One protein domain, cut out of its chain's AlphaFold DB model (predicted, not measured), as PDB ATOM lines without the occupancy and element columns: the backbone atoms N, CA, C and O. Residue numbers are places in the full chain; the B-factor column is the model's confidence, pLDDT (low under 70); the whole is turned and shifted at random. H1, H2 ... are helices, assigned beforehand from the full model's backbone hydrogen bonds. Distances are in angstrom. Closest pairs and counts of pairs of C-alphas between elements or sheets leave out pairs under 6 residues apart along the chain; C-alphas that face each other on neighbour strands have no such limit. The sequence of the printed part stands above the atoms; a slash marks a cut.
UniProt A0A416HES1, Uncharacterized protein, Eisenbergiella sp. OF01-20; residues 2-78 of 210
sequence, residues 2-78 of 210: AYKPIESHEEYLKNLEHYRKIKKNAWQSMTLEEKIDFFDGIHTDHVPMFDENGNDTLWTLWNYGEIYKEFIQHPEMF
ATOM      1  N   ALA A   2     133.448  89.205 135.145       59.66
ATOM      2  CA  ALA A   2     134.000  89.641 133.857       59.66
ATOM      3  C   ALA A   2     132.872  90.111 132.916       59.66
ATOM      4  O   ALA A   2     131.924  89.355 132.657       59.66
ATOM      5  N   TYR A   3     132.936  91.348 132.430       66.88
ATOM      6  CA  TYR A   3     132.015  91.845 131.410       66.88
ATOM      7  C   TYR A   3     132.198  91.103 130.071       66.88
ATOM      8  O   TYR A   3     133.287  90.655 129.719       66.88
ATOM      9  N   LYS A   4     131.111  90.959 129.300       68.00
ATOM     10  CA  LYS A   4     131.139  90.301 127.982       68.00
ATOM     11  C   LYS A   4     131.483  91.311 126.896       68.00
ATOM     12  O   LYS A   4     130.629  92.161 126.706       68.00
ATOM     13  N   PRO A   5     132.593  91.194 126.147       69.31
ATOM     14  CA  PRO A   5     133.055  92.203 125.186       69.31
ATOM     15  C   PRO A   5     131.941  92.830 124.333       69.31
ATOM     16  O   PRO A   5     131.064  92.118 123.848       69.31
ATOM     17  N   ILE A   6     131.993  94.152 124.133       74.75
ATOM     18  CA  ILE A   6     131.021  94.870 123.292       74.75
ATOM     19  C   ILE A   6     131.082  94.332 121.854       74.75
ATOM     20  O   ILE A   6     132.139  94.352 121.222       74.75
ATOM     21  N   GLU A   7     129.943  93.900 121.307       78.31
ATOM     22  CA  GLU A   7     129.895  93.204 120.009       78.31
ATOM     23  C   GLU A   7     129.606  94.147 118.826       78.31
ATOM     24  O   GLU A   7     129.712  93.750 117.662       78.31
ATOM     25  N   SER A   8     129.227  95.407 119.083       82.62
ATOM     26  CA  SER A   8     128.894  96.363 118.019       82.62
ATOM     27  C   SER A   8     129.193  97.827 118.353       82.62
ATOM     28  O   SER A   8     129.129  98.269 119.499       82.62
ATOM     29  N   HIS A   9     129.433  98.628 117.311       82.12
ATOM     30  CA  HIS A   9     129.622 100.075 117.453       82.12
ATOM     31  C   HIS A   9     128.378 100.790 118.018       82.12
ATOM     32  O   HIS A   9     128.504 101.763 118.753       82.12
ATOM     33  N   GLU A  10     127.168 100.309 117.714       85.25
ATOM     34  CA  GLU A  10     125.935 100.899 118.250       85.25
ATOM     35  C   GLU A  10     125.806 100.670 119.764       85.25
ATOM     36  O   GLU A  10     125.396 101.568 120.499       85.25
ATOM     37  N   GLU A  11     126.182  99.483 120.238       84.12
ATOM     38  CA  GLU A  11     126.246  99.167 121.667       84.12
ATOM     39  C   GLU A  11     127.294 100.026 122.381       84.12
ATOM     40  O   GLU A  11     126.995 100.623 123.417       84.12
ATOM     41  N   TYR A  12     128.468 100.197 121.768       84.12
ATOM     42  CA  TYR A  12     129.492 101.111 122.265       84.12
ATOM     43  C   TYR A  12     128.966 102.543 122.431       84.12
ATOM     44  O   TYR A  12     129.121 103.138 123.496       84.12
ATOM     45  N   LEU A  13     128.288 103.094 121.417       85.38
ATOM     46  CA  LEU A  13     127.732 104.452 121.481       85.38
ATOM     47  C   LEU A  13     126.648 104.598 122.560       85.38
ATOM     48  O   LEU A  13     126.580 105.635 123.221       85.38
ATOM     49  N   LYS A  14     125.828 103.564 122.788       84.94
ATOM     50  CA  LYS A  14     124.841 103.556 123.883       84.94
ATOM     51  C   LYS A  14     125.523 103.585 125.249       84.94
ATOM     52  O   LYS A  14     125.119 104.365 126.112       84.94
ATOM     53  N   ASN A  15     126.578 102.792 125.434       84.81
ATOM     54  CA  ASN A  15     127.368 102.807 126.666       84.81
ATOM     55  C   ASN A  15     128.068 104.157 126.853       84.81
ATOM     56  O   ASN A  15     128.043 104.726 127.943       84.81
ATOM     57  N   LEU A  16     128.608 104.736 125.780       87.81
ATOM     58  CA  LEU A  16     129.277 106.033 125.800       87.81
ATOM     59  C   LEU A  16     128.405 107.149 126.393       87.81
ATOM     60  O   LEU A  16     128.890 107.944 127.200       87.81
ATOM     61  N   GLU A  17     127.112 107.201 126.062       86.00
ATOM     62  CA  GLU A  17     126.194 108.206 126.618       86.00
ATOM     63  C   GLU A  17     126.079 108.148 128.148       86.00
ATOM     64  O   GLU A  17     125.933 109.193 128.796       86.00
ATOM     65  N   HIS A  18     126.174 106.951 128.734       85.38
ATOM     66  CA  HIS A  18     126.183 106.768 130.183       85.38
ATOM     67  C   HIS A  18     127.424 107.420 130.807       85.38
ATOM     68  O   HIS A  18     127.312 108.211 131.750       85.38
ATOM     69  N   TYR A  19     128.598 107.165 130.227       89.38
ATOM     70  CA  TYR A  19     129.879 107.615 130.771       89.38
ATOM     71  C   TYR A  19     130.213 109.076 130.471       89.38
ATOM     72  O   TYR A  19     130.973 109.678 131.220       89.38
ATOM     73  N   ARG A  20     129.571 109.729 129.494       87.81
ATOM     74  CA  ARG A  20     129.725 111.187 129.266       87.81
ATOM     75  C   ARG A  20     129.408 112.049 130.486       87.81
ATOM     76  O   ARG A  20     129.856 113.190 130.578       87.81
ATOM     77  N   LYS A  21     128.584 111.539 131.403       86.44
ATOM     78  CA  LYS A  21     128.181 112.252 132.623       86.44
ATOM     79  C   LYS A  21     129.126 111.994 133.794       86.44
ATOM     80  O   LYS A  21     128.968 112.642 134.835       86.44
ATOM     81  N   ILE A  22     130.074 111.064 133.655       88.38
ATOM     82  CA  ILE A  22     131.013 110.750 134.725       88.38
ATOM     83  C   ILE A  22     131.930 111.948 134.964       88.38
ATOM     84  O   ILE A  22     132.364 112.649 134.048       88.38
ATOM     85  N   LYS A  23     132.191 112.226 136.236       88.94
ATOM     86  CA  LYS A  23     133.059 113.330 136.636       88.94
ATOM     87  C   LYS A  23     134.459 112.807 136.915       88.94
ATOM     88  O   LYS A  23     134.652 111.666 137.343       88.94
ATOM     89  N   LYS A  24     135.440 113.694 136.761       87.38
ATOM     90  CA  LYS A  24     136.756 113.503 137.364       87.38
ATOM     91  C   LYS A  24     136.570 113.245 138.868       87.38
ATOM     92  O   LYS A  24     135.896 114.031 139.532       87.38
ATOM     93  N   ASN A  25     137.157 112.160 139.375       92.56
ATOM     94  CA  ASN A  25     137.057 111.676 140.762       92.56
ATOM     95  C   ASN A  25     135.736 110.990 141.162       92.56
ATOM     96  O   ASN A  25     135.479 110.826 142.353       92.56
ATOM     97  N   ALA A  26     134.913 110.544 140.208       93.62
ATOM     98  CA  ALA A  26     133.745 109.710 140.511       93.62
ATOM     99  C   ALA A  26     134.106 108.423 141.284       93.62
ATOM    100  O   ALA A  26     133.298 107.941 142.077       93.62
ATOM    101  N   TRP A  27     135.332 107.914 141.117       95.56
ATOM    102  CA  TRP A  27     135.851 106.756 141.851       95.56
ATOM    103  C   TRP A  27     135.771 106.897 143.379       95.56
ATOM    104  O   TRP A  27     135.594 105.905 144.079       95.56
ATOM    105  N   GLN A  28     135.850 108.120 143.913       96.31
ATOM    106  CA  GLN A  28     135.856 108.358 145.361       96.31
ATOM    107  C   GLN A  28     134.526 107.997 146.032       96.31
ATOM    108  O   GLN A  28     134.502 107.710 147.225       96.31
ATOM    109  N   SER A  29     133.422 108.028 145.281       95.56
ATOM    110  CA  SER A  29     132.098 107.640 145.777       95.56
ATOM    111  C   SER A  29     131.735 106.185 145.490       95.56
ATOM    112  O   SER A  29     130.688 105.743 145.950       95.56
ATOM    113  N   MET A  30     132.559 105.461 144.727       96.81
ATOM    114  CA  MET A  30     132.304 104.062 144.395       96.81
ATOM    115  C   MET A  30     132.598 103.162 145.599       96.81
ATOM    116  O   MET A  30     133.592 103.331 146.314       96.81
ATOM    117  N   THR A  31     131.744 102.170 145.797       97.62
ATOM    118  CA  THR A  31     132.014 101.006 146.642       97.62
ATOM    119  C   THR A  31     133.157 100.170 146.063       97.62
ATOM    120  O   THR A  31     133.551 100.343 144.911       97.62
ATOM    121  N   LEU A  32     133.702  99.240 146.854       97.38
ATOM    122  CA  LEU A  32     134.746  98.336 146.366       97.38
ATOM    123  C   LEU A  32     134.283  97.532 145.144       97.38
ATOM    124  O   LEU A  32     135.019  97.447 144.170       97.38
ATOM    125  N   GLU A  33     133.065  96.989 145.180       97.00
ATOM    126  CA  GLU A  33     132.540  96.198 144.062       97.00
ATOM    127  C   GLU A  33     132.378  97.056 142.802       97.00
ATOM    128  O   GLU A  33     132.855  96.672 141.743       97.00
ATOM    129  N   GLU A  34     131.837  98.274 142.930       96.69
ATOM    130  CA  GLU A  34     131.743  99.210 141.802       96.69
ATOM    131  C   GLU A  34     133.118  99.576 141.230       96.69
ATOM    132  O   GLU A  34     133.247  99.746 140.021       96.69
ATOM    133  N   LYS A  35     134.161  99.678 142.065       97.88
ATOM    134  CA  LYS A  35     135.534  99.918 141.593       97.88
ATOM    135  C   LYS A  35     136.091  98.718 140.837       97.88
ATOM    136  O   LYS A  35     136.750  98.917 139.823       97.88
ATOM    137  N   ILE A  36     135.850  97.499 141.324       97.38
ATOM    138  CA  ILE A  36     136.292  96.259 140.668       97.38
ATOM    139  C   ILE A  36     135.591  96.117 139.312       97.38
ATOM    140  O   ILE A  36     136.260  95.888 138.309       97.38
ATOM    141  N   ASP A  37     134.277  96.336 139.267       95.56
ATOM    142  CA  ASP A  37     133.509  96.302 138.023       95.56
ATOM    143  C   ASP A  37     133.957  97.419 137.064       95.56
ATOM    144  O   ASP A  37     134.115  97.185 135.871       95.56
ATOM    145  N   PHE A  38     134.227  98.632 137.553       95.50
ATOM    146  CA  PHE A  38     134.759  99.709 136.709       95.50
ATOM    147  C   PHE A  38     136.146  99.367 136.145       95.50
ATOM    148  O   PHE A  38     136.444  99.683 134.993       95.50
ATOM    149  N   PHE A  39     136.996  98.736 136.955       95.62
ATOM    150  CA  PHE A  39     138.342  98.318 136.575       95.62
ATOM    151  C   PHE A  39     138.310  97.265 135.457       95.62
ATOM    152  O   PHE A  39     138.945  97.476 134.427       95.62
ATOM    153  N   ASP A  40     137.501  96.211 135.607       93.50
ATOM    154  CA  ASP A  40     137.271  95.192 134.567       93.50
ATOM    155  C   ASP A  40     136.575  95.765 133.325       93.50
ATOM    156  O   ASP A  40     136.895  95.436 132.181       93.50
ATOM    157  N   GLY A  41     135.642  96.693 133.533       92.44
ATOM    158  CA  GLY A  41     134.920  97.326 132.443       92.44
ATOM    159  C   GLY A  41     135.837  98.088 131.482       92.44
ATOM    160  O   GLY A  41     135.551  98.141 130.291       92.44
ATOM    161  N   ILE A  42     136.959  98.639 131.958       92.31
ATOM    162  CA  ILE A  42     137.978  99.247 131.085       92.31
ATOM    163  C   ILE A  42     138.684  98.177 130.246       92.31
ATOM    164  O   ILE A  42     138.939  98.397 129.068       92.31
ATOM    165  N   HIS A  43     138.996  97.016 130.828       89.81
ATOM    166  CA  HIS A  43     139.730  95.942 130.142       89.81
ATOM    167  C   HIS A  43     138.923  95.310 129.007       89.81
ATOM    168  O   HIS A  43     139.499  94.827 128.036       89.81
ATOM    169  N   THR A  44     137.599  95.353 129.129       85.81
ATOM    170  CA  THR A  44     136.621  94.728 128.228       85.81
ATOM    171  C   THR A  44     135.875  95.738 127.344       85.81
ATOM    172  O   THR A  44     134.834  95.401 126.772       85.81
ATOM    173  N   ASP A  45     136.345  96.990 127.279       85.31
ATOM    174  CA  ASP A  45     135.721  98.127 126.577       85.31
ATOM    175  C   ASP A  45     134.286  98.502 127.032       85.31
ATOM    176  O   ASP A  45     133.650  99.375 126.438       85.31
ATOM    177  N   HIS A  46     133.767  97.922 128.123       87.88
ATOM    178  CA  HIS A  46     132.459  98.286 128.708       87.88
ATOM    179  C   HIS A  46     132.431  99.694 129.267       87.88
ATOM    180  O   HIS A  46     131.413 100.390 129.198       87.88
ATOM    181  N   VAL A  47     133.552 100.097 129.850       91.38
ATOM    182  CA  VAL A  47     133.825 101.459 130.264       91.38
ATOM    183  C   VAL A  47     134.681 102.068 129.151       91.38
ATOM    184  O   VAL A  47     135.870 101.770 129.055       91.38
ATOM    185  N   PRO A  48     134.112 102.929 128.293       90.38
ATOM    186  CA  PRO A  48     134.840 103.512 127.182       90.38
ATOM    187  C   PRO A  48     135.919 104.459 127.703       90.38
ATOM    188  O   PRO A  48     135.653 105.335 128.530       90.38
ATOM    189  N   MET A  49     137.141 104.310 127.194       89.06
ATOM    190  CA  MET A  49     138.247 105.231 127.491       89.06
ATOM    191  C   MET A  49     138.199 106.498 126.639       89.06
ATOM    192  O   MET A  49     138.598 107.570 127.086       89.06
ATOM    193  N   PHE A  50     137.707 106.368 125.409       87.56
ATOM    194  CA  PHE A  50     137.683 107.436 124.421       87.56
ATOM    195  C   PHE A  50     136.251 107.793 124.039       87.56
ATOM    196  O   PHE A  50     135.352 106.962 124.120       87.56
ATOM    197  N   ASP A  51     136.033 109.039 123.630       87.50
ATOM    198  CA  ASP A  51     134.782 109.435 122.994       87.50
ATOM    199  C   ASP A  51     134.673 108.899 121.556       87.50
ATOM    200  O   ASP A  51     135.577 108.241 121.036       87.50
ATOM    201  N   GLU A  52     133.562 109.191 120.880       86.06
ATOM    202  CA  GLU A  52     133.299 108.739 119.509       86.06
ATOM    203  C   GLU A  52     134.339 109.218 118.483       86.06
ATOM    204  O   GLU A  52     134.413 108.673 117.383       86.06
ATOM    205  N   ASN A  53     135.141 110.228 118.831       87.38
ATOM    206  CA  ASN A  53     136.197 110.780 117.990       87.38
ATOM    207  C   ASN A  53     137.592 110.286 118.406       87.38
ATOM    208  O   ASN A  53     138.589 110.739 117.841       87.38
ATOM    209  N   GLY A  54     137.682 109.386 119.389       83.38
ATOM    210  CA  GLY A  54     138.948 108.872 119.901       83.38
ATOM    211  C   GLY A  54     139.640 109.789 120.913       83.38
ATOM    212  O   GLY A  54     140.825 109.594 121.178       83.38
ATOM    213  N   ASN A  55     138.957 110.795 121.477       86.75
ATOM    214  CA  ASN A  55     139.571 111.676 122.475       86.75
ATOM    215  C   ASN A  55     139.355 111.156 123.901       86.75
ATOM    216  O   ASN A  55     138.254 110.751 124.268       86.75
ATOM    217  N   ASP A  56     140.385 111.264 124.740       84.94
ATOM    218  CA  ASP A  56     140.300 111.005 126.184       84.94
ATOM    219  C   ASP A  56     139.635 112.194 126.904       84.94
ATOM    220  O   ASP A  56     140.286 113.057 127.495       84.94
ATOM    221  N   THR A  57     138.311 112.297 126.769       83.94
ATOM    222  CA  THR A  57     137.490 113.366 127.370       83.94
ATOM    223  C   THR A  57     136.541 112.853 128.451       83.94
ATOM    224  O   THR A  57     135.924 113.648 129.164       83.94
ATOM    225  N   LEU A  58     136.442 111.530 128.612       87.31
ATOM    226  CA  LEU A  58     135.455 110.875 129.468       87.31
ATOM    227  C   LEU A  58     135.893 110.746 130.926       87.31
ATOM    228  O   LEU A  58     135.116 110.279 131.747       87.31
ATOM    229  N   TRP A  59     137.125 111.123 131.281       92.75
ATOM    230  CA  TRP A  59     137.707 110.931 132.620       92.75
ATOM    231  C   TRP A  59     137.744 109.477 133.113       92.75
ATOM    232  O   TRP A  59     138.173 109.232 134.241       92.75
ATOM    233  N   THR A  60     137.305 108.505 132.322       93.56
ATOM    234  CA  THR A  60     137.243 107.091 132.694       93.56
ATOM    235  C   THR A  60     138.642 106.528 132.904       93.56
ATOM    236  O   THR A  60     138.889 105.922 133.943       93.56
ATOM    237  N   LEU A  61     139.592 106.869 132.027       92.38
ATOM    238  CA  LEU A  61     141.002 106.508 132.183       92.38
ATOM    239  C   LEU A  61     141.641 107.147 133.432       92.38
ATOM    240  O   LEU A  61     142.425 106.508 134.133       92.38
ATOM    241  N   TRP A  62     141.264 108.388 133.770       94.25
ATOM    242  CA  TRP A  62     141.691 109.024 135.025       94.25
ATOM    243  C   TRP A  62     141.159 108.266 136.246       94.25
ATOM    244  O   TRP A  62     141.920 107.976 137.166       94.25
ATOM    245  N   ASN A  63     139.862 107.942 136.267       95.94
ATOM    246  CA  ASN A  63     139.260 107.184 137.366       95.94
ATOM    247  C   ASN A  63     139.885 105.782 137.481       95.94
ATOM    248  O   ASN A  63     140.229 105.386 138.587       95.94
ATOM    249  N   TYR A  64     140.126 105.090 136.362       96.31
ATOM    250  CA  TYR A  64     140.847 103.812 136.319       96.31
ATOM    251  C   TYR A  64     142.221 103.908 136.991       96.31
ATOM    252  O   TYR A  64     142.542 103.111 137.869       96.31
ATOM    253  N   GLY A  65     143.016 104.919 136.627       96.50
ATOM    254  CA  GLY A  65     144.353 105.108 137.187       96.50
ATOM    255  C   GLY A  65     144.350 105.368 138.695       96.50
ATOM    256  O   GLY A  65     145.254 104.914 139.395       96.50
ATOM    257  N   GLU A  66     143.344 106.075 139.211       98.06
ATOM    258  CA  GLU A  66     143.201 106.311 140.652       98.06
ATOM    259  C   GLU A  66     142.687 105.071 141.397       98.06
ATOM    260  O   GLU A  66     143.226 104.747 142.452       98.06
ATOM    261  N   ILE A  67     141.735 104.328 140.819       98.25
ATOM    262  CA  ILE A  67     141.261 103.039 141.355       98.25
ATOM    263  C   ILE A  67     142.419 102.046 141.450       98.25
ATOM    264  O   ILE A  67     142.654 101.464 142.505       98.25
ATOM    265  N   TYR A  68     143.199 101.904 140.377       98.06
ATOM    266  CA  TYR A  68     144.390 101.060 140.360       98.06
ATOM    267  C   TYR A  68     145.367 101.432 141.485       98.06
ATOM    268  O   TYR A  68     145.842 100.561 142.217       98.06
ATOM    269  N   LYS A  69     145.662 102.726 141.666       98.44
ATOM    270  CA  LYS A  69     146.546 103.183 142.751       98.44
ATOM    271  C   LYS A  69     145.986 102.828 144.122       98.44
ATOM    272  O   LYS A  69     146.750 102.358 144.961       98.44
ATOM    273  N   GLU A  70     144.690 103.032 144.339       98.38
ATOM    274  CA  GLU A  70     144.022 102.684 145.593       98.38
ATOM    275  C   GLU A  70     144.113 101.179 145.863       98.38
ATOM    276  O   GLU A  70     144.522 100.792 146.952       98.38
ATOM    277  N   PHE A  71     143.864 100.333 144.860       98.56
ATOM    278  CA  PHE A  71     143.977  98.876 144.986       98.56
ATOM    279  C   PHE A  71     145.385  98.422 145.395       98.56
ATOM    280  O   PHE A  71     145.544  97.487 146.179       98.56
ATOM    281  N   ILE A  72     146.426  99.089 144.890       98.19
ATOM    282  CA  ILE A  72     147.812  98.788 145.265       98.19
ATOM    283  C   ILE A  72     148.160  99.326 146.656       98.19
ATOM    284  O   ILE A  72     148.892  98.665 147.388       98.19
ATOM    285  N   GLN A  73     147.682 100.520 147.012       98.19
ATOM    286  CA  GLN A  73     148.032 101.198 148.264       98.19
ATOM    287  C   GLN A  73     147.237 100.699 149.473       98.19
ATOM    288  O   GLN A  73     147.757 100.763 150.585       98.19
ATOM    289  N   HIS A  74     146.028 100.185 149.243       98.25
ATOM    290  CA  HIS A  74     145.085  99.747 150.269       98.25
ATOM    291  C   HIS A  74     144.638  98.288 150.080       98.25
ATOM    292  O   HIS A  74     143.438  98.012 149.990       98.25
ATOM    293  N   PRO A  75     145.569  97.314 150.009       98.12
ATOM    294  CA  PRO A  75     145.213  95.914 149.794       98.12
ATOM    295  C   PRO A  75     144.360  95.316 150.929       98.12
ATOM    296  O   PRO A  75     143.700  94.301 150.718       98.12
ATOM    297  N   GLU A  76     144.319  95.949 152.107       98.31
ATOM    298  CA  GLU A  76     143.452  95.582 153.233       98.31
ATOM    299  C   GLU A  76     141.955  95.672 152.924       98.31
ATOM    300  O   GLU A  76     141.147  95.089 153.647       98.31
ATOM    301  N   MET A  77     141.574  96.396 151.866       98.06
ATOM    302  CA  MET A  77     140.181  96.471 151.434       98.06
ATOM    303  C   MET A  77     139.688  95.152 150.830       98.06
ATOM    304  O   MET A  77     138.484  94.908 150.804       98.06
ATOM    305  N   PHE A  78     140.608  94.303 150.366       98.62
ATOM    306  CA  PHE A  78     140.297  93.017 149.760       98.62
ATOM    307  C   PHE A  78     140.339  91.890 150.783       98.62
ATOM    308  O   PHE A  78     141.249  91.783 151.609       98.62
TER     309      PHE A  78
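What this domain is: This is residues 2 to 78 of the 210 residues of an uncharacterized protein of Eisenbergiella sp. OF01-20 (UniProt A0A416HES1). Two helices, H4 and H3, cross at a steep angle and pack on each other toward one end of an elongated body, with the four-residue H2 packed on H4 as well. Toward the other end lie H1, which touches no helix, and the long loop of residues 44 to 59 that joins H3 to H4. The printed part has 77 residues, with four named helices in the order H1, H2, H3, H4 and no named strand; the class is all helix. It is compact, with a radius of gyration of the C-alphas of 12.6 A, and spans 39 by 24 by 16 A.

Where its parts are: H4, the longest helix, holds residues 60 to 73 and measures 19.8 A, from C-alpha 60 at (137.243, 107.091, 132.694) to C-alpha 73 at (148.032, 101.198, 148.264). H3 is residues 32 to 43, 17.1 A; H2 is residues 26 to 29, 5.9 A. H1 is residues 9 to 19, 15.3 A, beginning at C-alpha 9 at (129.622, 100.075, 117.453).

How they stand to each other: H4 and H3 touch, the closest C-alphas being those of Phe 39 and Tyr 64, 6.0 A apart. They run opposite ways at a steep tilt of 55 degrees. H4 touches H2 with residues 63 to 67 alone; the closest C-alphas, of Trp 27 and Asn 63, are 5.6 A apart. H2 and H3 are close but not clearly touching, with the C-alphas of Trp 27 and Lys 35 closest at 6.9 A. H1 and H4 are close but not clearly touching, with the C-alphas of Tyr 19 and Thr 60 closest at 7.6 A. H1 is apart from H2 and H3. Every O i to N i+4 pair is within hydrogen-bond range in H4, against 6 of 7 in H1 and 7 of 8 in H3; H2 is too short for such a pair.

The domain as a whole: The C-alphas farthest apart, of Glu 10 and Glu 76, are 39.5 A from each other. The printed part has no cut. The link from H3 to H4 is long, H1 to H2 short and H2 to H3 tight. Mean pLDDT of the printed part is 90.0; residues 2 to 5 are under 70.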